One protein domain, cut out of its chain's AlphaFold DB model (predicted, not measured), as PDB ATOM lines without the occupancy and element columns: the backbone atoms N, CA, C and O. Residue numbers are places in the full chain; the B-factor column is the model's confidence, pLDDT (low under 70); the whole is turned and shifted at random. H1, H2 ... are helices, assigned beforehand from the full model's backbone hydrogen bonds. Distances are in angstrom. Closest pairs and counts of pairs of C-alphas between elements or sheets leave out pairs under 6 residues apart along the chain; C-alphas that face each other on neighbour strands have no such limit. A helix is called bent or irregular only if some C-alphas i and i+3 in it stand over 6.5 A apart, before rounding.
ATOM      1  N   GLU A  10     127.524  95.240 115.206       91.00
ATOM      2  CA  GLU A  10     128.932  95.590 115.029       91.00
ATOM      3  C   GLU A  10     129.806  94.345 114.823       91.00
ATOM      4  O   GLU A  10     130.521  94.259 113.828       91.00
ATOM      5  N   SER A  11     129.645  93.320 115.669       90.44
ATOM      6  CA  SER A  11     130.393  92.063 115.539       90.44
ATOM      7  C   SER A  11     130.125  91.359 114.207       90.44
ATOM      8  O   SER A  11     131.031  90.740 113.654       90.44
ATOM      9  N   ARG A  12     128.897  91.446 113.676       89.62
ATOM     10  CA  ARG A  12     128.529  90.859 112.376       89.62
ATOM     11  C   ARG A  12     129.137  91.630 111.207       89.62
ATOM     12  O   ARG A  12     129.620  91.014 110.262       89.62
ATOM     13  N   CYS A  13     129.125  92.960 111.264       89.50
ATOM     14  CA  CYS A  13     129.756  93.802 110.246       89.50
ATOM     15  C   CYS A  13     131.269  93.584 110.196       89.50
ATOM     16  O   CYS A  13     131.844  93.490 109.112       89.50
ATOM     17  N   ASP A  14     131.910  93.477 111.358       88.94
ATOM     18  CA  ASP A  14     133.338  93.188 111.436       88.94
ATOM     19  C   ASP A  14     133.663  91.790 110.919       88.94
ATOM     20  O   ASP A  14     134.683  91.612 110.256       88.94
ATOM     21  N   GLU A  15     132.776  90.818 111.137       85.94
ATOM     22  CA  GLU A  15     132.940  89.485 110.566       85.94
ATOM     23  C   GLU A  15     132.860  89.495 109.037       85.94
ATOM     24  O   GLU A  15     133.737  88.940 108.384       85.94
ATOM     25  N   ILE A  16     131.895  90.207 108.444       86.56
ATOM     26  CA  ILE A  16     131.817  90.358 106.980       86.56
ATOM     27  C   ILE A  16     133.101  90.991 106.428       86.56
ATOM     28  O   ILE A  16     133.652  90.506 105.442       86.56
ATOM     29  N   LYS A  17     133.619  92.045 107.072       85.81
ATOM     30  CA  LYS A  17     134.885  92.670 106.655       85.81
ATOM     31  C   LYS A  17     136.045  91.682 106.728       85.81
ATOM     32  O   LYS A  17     136.846  91.639 105.799       85.81
ATOM     33  N   ARG A  18     136.136  90.885 107.801       83.00
ATOM     34  CA  ARG A  18     137.165  89.842 107.922       83.00
ATOM     35  C   ARG A  18     137.044  88.811 106.809       83.00
ATOM     36  O   ARG A  18     138.063  88.504 106.214       83.00
ATOM     37  N   LEU A  19     135.839  88.334 106.498       80.94
ATOM     38  CA  LEU A  19     135.615  87.348 105.434       80.94
ATOM     39  C   LEU A  19     136.039  87.869 104.053       80.94
ATOM     40  O   LEU A  19     136.591  87.118 103.258       80.94
ATOM     41  N   VAL A  20     135.807  89.154 103.770       81.69
ATOM     42  CA  VAL A  20     136.144  89.753 102.468       81.69
ATOM     43  C   VAL A  20     137.632  90.106 102.356       81.69
ATOM     44  O   VAL A  20     138.219  89.937 101.287       81.69
ATOM     45  N   ILE A  21     138.243  90.615 103.434       79.19
ATOM     46  CA  ILE A  21     139.628  91.119 103.432       79.19
ATOM     47  C   ILE A  21     140.640  90.001 103.699       79.19
ATOM     48  O   ILE A  21     141.697  89.965 103.072       79.19
ATOM     49  N   ASN A  22     140.342  89.094 104.631       67.94
ATOM     50  CA  ASN A  22     141.254  88.017 104.981       67.94
ATOM     51  C   ASN A  22     140.991  86.829 104.061       67.94
ATOM     52  O   ASN A  22     140.018  86.098 104.224       67.94
ATOM     53  N   HIS A  23     141.904  86.614 103.118       62.16
ATOM     54  CA  HIS A  23     141.994  85.379 102.348       62.16
ATOM     55  C   HIS A  23     142.428  84.249 103.307       62.16
ATOM     56  O   HIS A  23     143.604  83.899 103.390       62.16
ATOM     57  N   CYS A  24     141.508  83.732 104.126       53.66
ATOM     58  CA  CYS A  24     141.790  82.590 104.992       53.66
ATOM     59  C   CYS A  24     141.977  81.350 104.114       53.66
ATOM     60  O   CYS A  24     141.021  80.742 103.651       53.66
ATOM     61  N   THR A  25     143.237  80.978 103.899       56.47
ATOM     62  CA  THR A  25     143.677  79.850 103.064       56.47
ATOM     63  C   THR A  25     143.264  78.473 103.592       56.47
ATOM     64  O   THR A  25     143.450  77.479 102.898       56.47
ATOM     65  N   SER A  26     142.722  78.391 104.809       60.69
ATOM     66  CA  SER A  26     142.357  77.131 105.462       60.69
ATOM     67  C   SER A  26     140.888  76.737 105.313       60.69
ATOM     68  O   SER A  26     140.570  75.580 105.574       60.69
ATOM     69  N   ASP A  27     140.002  77.654 104.908       58.41
ATOM     70  CA  ASP A  27     138.564  77.386 104.802       58.41
ATOM     71  C   ASP A  27     138.094  77.553 103.353       58.41
ATOM     72  O   ASP A  27     137.961  78.660 102.836       58.41
ATOM     73  N   SER A  28     137.806  76.435 102.682       59.62
ATOM     74  CA  SER A  28     137.376  76.382 101.274       59.62
ATOM     75  C   SER A  28     135.997  77.002 101.008       59.62
ATOM     76  O   SER A  28     135.473  76.898  99.902       59.62
ATOM     77  N   THR A  29     135.368  77.583 102.029       59.56
ATOM     78  CA  THR A  29     134.005  78.124 101.998       59.56
ATOM     79  C   THR A  29     133.963  79.648 101.858       59.56
ATOM     80  O   THR A  29     132.888  80.197 101.619       59.56
ATOM     81  N   VAL A  30     135.102  80.344 101.971       63.22
ATOM     82  CA  VAL A  30     135.149  81.813 101.946       63.22
ATOM     83  C   VAL A  30     135.507  82.332 100.552       63.22
ATOM     84  O   VAL A  30     136.598  82.104 100.032       63.22
ATOM     85  N   LEU A  31     134.570  83.070  99.953       72.56
ATOM     86  CA  LEU A  31     134.757  83.810  98.706       72.56
ATOM     87  C   LEU A  31     135.575  85.078  98.999       72.56
ATOM     88  O   LEU A  31     135.043  86.070  99.496       72.56
ATOM     89  N   GLY A  32     136.878  85.034  98.720       81.19
ATOM     90  CA  GLY A  32     137.752  86.201  98.846       81.19
ATOM     91  C   GLY A  32     137.389  87.317  97.859       81.19
ATOM     92  O   GLY A  32     136.637  87.109  96.900       81.19
ATOM     93  N   ILE A  33     137.963  88.508  98.062       86.94
ATOM     94  CA  ILE A  33     137.719  89.672  97.196       86.94
ATOM     95  C   ILE A  33     137.954  89.372  95.707       86.94
ATOM     96  O   ILE A  33     137.168  89.814  94.874       86.94
ATOM     97  N   ASP A  34     138.961  88.566  95.364       86.88
ATOM     98  CA  ASP A  34     139.239  88.191  93.973       86.88
ATOM     99  C   ASP A  34     138.065  87.451  93.325       86.88
ATOM    100  O   ASP A  34     137.674  87.794  92.209       86.88
ATOM    101  N   GLY A  35     137.454  86.510  94.050       88.31
ATOM    102  CA  GLY A  35     136.293  85.759  93.576       88.31
ATOM    103  C   GLY A  35     135.024  86.613  93.496       88.31
ATOM    104  O   GLY A  35     134.226  86.440  92.578       88.31
ATOM    105  N   LEU A  36     134.850  87.588  94.397       91.06
ATOM    106  CA  LEU A  36     133.758  88.567  94.298       91.06
ATOM    107  C   LEU A  36     133.913  89.463  93.065       91.06
ATOM    108  O   LEU A  36     132.936  89.743  92.370       91.06
ATOM    109  N   LEU A  37     135.141  89.896  92.778       93.12
ATOM    110  CA  LEU A  37     135.450  90.663  91.576       93.12
ATOM    111  C   LEU A  37     135.239  89.825  90.307       93.12
ATOM    112  O   LEU A  37     134.717  90.353  89.330       93.12
ATOM    113  N   ASP A  38     135.580  88.534  90.326       92.44
ATOM    114  CA  ASP A  38     135.320  87.623  89.205       92.44
ATOM    115  C   ASP A  38     133.814  87.417  88.981       92.44
ATOM    116  O   ASP A  38     133.341  87.518  87.849       92.44
ATOM    117  N   ALA A  39     133.034  87.219  90.048       94.38
ATOM    118  CA  ALA A  39     131.577  87.108  89.962       94.38
ATOM    119  C   ALA A  39     130.936  88.389  89.402       94.38
ATOM    120  O   ALA A  39     130.049  88.324  88.549       94.38
ATOM    121  N   LEU A  40     131.411  89.560  89.839       95.88
ATOM    122  CA  LEU A  40     130.949  90.849  89.328       95.88
ATOM    123  C   LEU A  40     131.309  91.041  87.846       95.88
ATOM    124  O   LEU A  40     130.486  91.545  87.082       95.88
ATOM    125  N   LEU A  41     132.513  90.630  87.432       95.56
ATOM    126  CA  LEU A  41     132.947  90.670  86.034       95.56
ATOM    127  C   LEU A  41     132.059  89.792  85.147       95.56
ATOM    128  O   LEU A  41     131.586  90.268  84.118       95.56
ATOM    129  N   VAL A  42     131.787  88.552  85.567       95.75
ATOM    130  CA  VAL A  42     130.903  87.629  84.836       95.75
ATOM    131  C   VAL A  42     129.488  88.192  84.732       95.75
ATOM    132  O   VAL A  42     128.915  88.193  83.644       95.75
ATOM    133  N   LEU A  43     128.935  88.724  85.826       96.06
ATOM    134  CA  LEU A  43     127.613  89.353  85.813       96.06
ATOM    135  C   LEU A  43     127.559  90.533  84.834       96.06
ATOM    136  O   LEU A  43     126.623  90.635  84.046       96.06
ATOM    137  N   TYR A  44     128.557  91.417  84.866       96.62
ATOM    138  CA  TYR A  44     128.621  92.562  83.960       96.62
ATOM    139  C   TYR A  44     128.717  92.135  82.490       96.62
ATOM    140  O   TYR A  44     128.021  92.696  81.640       96.62
ATOM    141  N   ASP A  45     129.563  91.148  82.186       94.81
ATOM    142  CA  ASP A  45     129.736  90.635  80.828       94.81
ATOM    143  C   ASP A  45     128.443  89.968  80.319       94.81
ATOM    144  O   ASP A  45     128.043  90.213  79.178       94.81
ATOM    145  N   GLU A  46     127.724  89.228  81.170       94.75
ATOM    146  CA  GLU A  46     126.427  88.641  80.815       94.75
ATOM    147  C   GLU A  46     125.356  89.720  80.607       94.75
ATOM    148  O   GLU A  46     124.649  89.717  79.602       94.75
ATOM    149  N   CYS A  47     125.289  90.729  81.480       95.12
ATOM    150  CA  CYS A  47     124.411  91.889  81.298       95.12
ATOM    151  C   CYS A  47     124.720  92.665  80.011       95.12
ATOM    152  O   CYS A  47     123.830  93.299  79.441       95.12
ATOM    153  N   CYS A  48     125.959  92.600  79.514       92.69
ATOM    154  CA  CYS A  48     126.327  93.199  78.240       92.69
ATOM    155  C   CYS A  48     125.758  92.458  77.015       92.69
ATOM    156  O   CYS A  48     125.891  92.972  75.896       92.69
ATOM    157  N   ASN A  49     125.120  91.299  77.189       90.19
ATOM    158  CA  ASN A  49     124.441  90.562  76.130       90.19
ATOM    159  C   ASN A  49     123.278  91.389  75.542       90.19
ATOM    160  O   ASN A  49     122.491  92.004  76.264       90.19
ATOM    161  N   ALA A  50     123.156  91.404  74.210       79.38
ATOM    162  CA  ALA A  50     122.174  92.211  73.482       79.38
ATOM    163  C   ALA A  50     120.714  91.935  73.891       79.38
ATOM    164  O   ALA A  50     119.868  92.823  73.775       79.38
ATOM    165  N   THR A  51     120.420  90.727  74.379       86.62
ATOM    166  CA  THR A  51     119.091  90.360  74.888       86.62
ATOM    167  C   THR A  51     118.760  91.085  76.195       86.62
ATOM    168  O   THR A  51     117.637  91.547  76.364       86.62
ATOM    169  N   LEU A  52     119.742  91.235  77.090       81.44
ATOM    170  CA  LEU A  52     119.578  91.831  78.420       81.44
ATOM    171  C   LEU A  52     119.712  93.361  78.413       81.44
ATOM    172  O   LEU A  52     119.048  94.048  79.183       81.44
ATOM    173  N   LYS A  53     120.489  93.917  77.477       81.62
ATOM    174  CA  LYS A  53     120.721  95.367  77.312       81.62
ATOM    175  C   LYS A  53     119.479  96.230  77.038       81.62
ATOM    176  O   LYS A  53     119.608  97.444  76.919       81.62
ATOM    177  N   LYS A  54     118.298  95.632  76.886       87.06
ATOM    178  CA  LYS A  54     117.034  96.349  76.647       87.06
ATOM    179  C   LYS A  54     116.270  96.653  77.935       87.06
ATOM    180  O   LYS A  54     115.437  97.554  77.940       87.06
ATOM    181  N   GLU A  55     116.551  95.917  79.008       93.19
ATOM    182  CA  GLU A  55     115.892  96.103  80.297       93.19
ATOM    183  C   GLU A  55     116.446  97.341  81.002       93.19
ATOM    184  O   GLU A  55     117.652  97.443  81.238       93.19
ATOM    185  N   LYS A  56     115.568  98.276  81.381       94.94
ATOM    186  CA  LYS A  56     115.959  99.556  81.997       94.94
ATOM    187  C   LYS A  56     116.877  99.362  83.211       94.94
ATOM    188  O   LYS A  56     117.919 100.002  83.295       94.94
ATOM    189  N   THR A  57     116.532  98.433  84.101       95.88
ATOM    190  CA  THR A  57     117.328  98.119  85.299       95.88
ATOM    191  C   THR A  57     118.736  97.628  84.952       95.88
ATOM    192  O   THR A  57     119.692  97.924  85.662       95.88
ATOM    193  N   ILE A  58     118.884  96.887  83.849       95.81
ATOM    194  CA  ILE A  58     120.184  96.377  83.398       95.81
ATOM    195  C   ILE A  58     121.019  97.513  82.810       95.81
ATOM    196  O   ILE A  58     122.208  97.595  83.100       95.81
ATOM    197  N   VAL A  59     120.407  98.416  82.041       95.19
ATOM    198  CA  VAL A  59     121.093  99.609  81.519       95.19
ATOM    199  C   VAL A  59     121.622 100.474  82.664       95.19
ATOM    200  O   VAL A  59     122.807 100.788  82.680       95.19
ATOM    201  N   GLU A  60     120.784 100.770  83.660       96.44
ATOM    202  CA  GLU A  60     121.183 101.547  84.841       96.44
ATOM    203  C   GLU A  60     122.337 100.872  85.607       96.44
ATOM    204  O   GLU A  60     123.291 101.536  86.015       96.44
ATOM    205  N   PHE A  61     122.306  99.542  85.752       96.81
ATOM    206  CA  PHE A  61     123.406  98.781  86.349       96.81
ATOM    207  C   PHE A  61     124.703  98.879  85.529       96.81
ATOM    208  O   PHE A  61     125.773  99.122  86.092       96.81
ATOM    209  N   LEU A  62     124.631  98.708  84.205       95.94
ATOM    210  CA  LEU A  62     125.798  98.787  83.323       95.94
ATOM    211  C   LEU A  62     126.441 100.178  83.360       95.94
ATOM    212  O   LEU A  62     127.666 100.279  83.429       95.94
ATOM    213  N   GLU A  63     125.631 101.238  83.355       95.94
ATOM    214  CA  GLU A  63     126.107 102.619  83.476       95.94
ATOM    215  C   GLU A  63     126.764 102.872  84.838       95.94
ATOM    216  O   GLU A  63     127.842 103.467  84.904       95.94
ATOM    217  N   TYR A  64     126.163 102.366  85.917       96.88
ATOM    218  CA  TYR A  64     126.678 102.533  87.274       96.88
ATOM    219  C   TYR A  64     128.033 101.838  87.488       96.88
ATOM    220  O   TYR A  64     128.956 102.436  88.042       96.88
ATOM    221  N   VAL A  65     128.182 100.584  87.044       96.81
ATOM    222  CA  VAL A  65     129.385  99.777  87.333       96.81
ATOM    223  C   VAL A  65     130.436  99.858  86.215       96.81
ATOM    224  O   VAL A  65     131.600  99.528  86.437       96.81
ATOM    225  N   GLY A  66     130.090 100.328  85.014       96.69
ATOM    226  CA  GLY A  66     130.952 100.231  83.827       96.69
ATOM    227  C   GLY A  66     132.346 100.853  83.975       96.69
ATOM    228  O   GLY A  66     133.344 100.264  83.542       96.69
ATOM    229  N   THR A  67     132.456 102.006  84.641       97.19
ATOM    230  CA  THR A  67     133.755 102.657  84.909       97.19
ATOM    231  C   THR A  67     134.608 101.846  85.885       97.19
ATOM    232  O   THR A  67     135.810 101.669  85.665       97.19
ATOM    233  N   PHE A  68     133.984 101.283  86.919       97.38
ATOM    234  CA  PHE A  68     134.637 100.420  87.896       97.38
ATOM    235  C   PHE A  68     135.132  99.117  87.257       97.38
ATOM    236  O   PHE A  68     136.300  98.767  87.420       97.38
ATOM    237  N   ILE A  69     134.302  98.454  86.441       97.19
ATOM    238  CA  ILE A  69     134.703  97.259  85.678       97.19
ATOM    239  C   ILE A  69     135.888  97.558  84.767       97.19
ATOM    240  O   ILE A  69     136.856  96.796  84.744       97.19
ATOM    241  N   SER A  70     135.837  98.674  84.039       96.06
ATOM    242  CA  SER A  70     136.925  99.079  83.145       96.06
ATOM    243  C   SER A  70     138.234  99.248  83.913       96.06
ATOM    244  O   SER A  70     139.278  98.771  83.470       96.06
ATOM    245  N   ARG A  71     138.179  99.850  85.107       96.69
ATOM    246  CA  ARG A  71     139.352 100.004  85.970       96.69
ATOM    247  C   ARG A  71     139.873  98.664  86.489       96.69
ATOM    248  O   ARG A  71     141.081  98.452  86.459       96.69
ATOM    249  N   ILE A  72     138.998  97.751  86.915       95.75
ATOM    250  CA  ILE A  72     139.392  96.398  87.342       95.75
ATOM    251  C   ILE A  72     140.101  95.666  86.199       95.75
ATOM    252  O   ILE A  72     141.191  95.138  86.407       95.75
ATOM    253  N   LYS A  73     139.515  95.664  84.993       94.38
ATOM    254  CA  LYS A  73     140.087  94.997  83.811       94.38
ATOM    255  C   LYS A  73     141.465  95.561  83.433       94.38
ATOM    256  O   LYS A  73     142.306  94.801  82.979       94.38
ATOM    257  N   GLN A  74     141.699  96.861  83.641       94.19
ATOM    258  CA  GLN A  74     143.002  97.503  83.412       94.19
ATOM    259  C   GLN A  74     144.046  97.187  84.490       94.19
ATOM    260  O   GLN A  74     145.230  97.149  84.185       94.19
ATOM    261  N   CYS A  75     143.632  97.039  85.752       95.25
ATOM    262  CA  CYS A  75     144.552  96.759  86.856       95.25
ATOM    263  C   CYS A  75     144.905  95.272  86.981       95.25
ATOM    264  O   CYS A  75     145.944  94.944  87.551       95.25
ATOM    265  N   ARG A  76     144.027  94.369  86.523       94.94
ATOM    266  CA  ARG A  76     144.292  92.927  86.527       94.94
ATOM    267  C   ARG A  76     145.382  92.579  85.518       94.94
ATOM    268  O   ARG A  76     145.456  93.174  84.448       94.94
TER     269      ARG A  76
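What this domain is: This is residues 10 to 76 of the 115 residues of the protein "Hypothetical protein" of Adineta ricciae (UniProt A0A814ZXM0). Bent helix H3 crosses one side of H2, and H1 makes a corner at the start of H2, residues 10 to 17 sticking out. The printed part has 67 residues with named helices H1, H2, H3 in order, all helix. It is loose, radius of gyration of the C-alphas 15.0 A, spans 41 by 28 by 20 A.

Where its parts are: H3, residues 56 to 75, assigned as one helix by its hydrogen bonds, is bent: C-alphas 64 and 67 are 7.5 A apart. Its arms are H3a, 56 to 64, and H3b, 67 to 75, ending at C-alpha 75 (144.552, 96.759, 86.856). H2, residues 33 to 47, is 20.9 A long. H1, residues 10 to 21, begins at C-alpha 10 (128.932, 95.590, 115.029).

How they stand to each other: H2, with residues 44 to 47 alone, only just touches H3a, with 3 C-alpha pairs within 8 A, the closest Cys 47 and Ile 58. H2 and H3b are close but not clearly touching, closest C-alphas Leu 41 and Ile 69, 6.8 A. So are H1 and H2, Val 20 and Ile 33, 5.5 A. In H1, H2, H3a and H3b every O i to N i+4 pair is within hydrogen-bond range.

The domain as a whole: The printed part has no cut. H1 to H2 is a long link; residues 22 to 30 have pLDDT under 70.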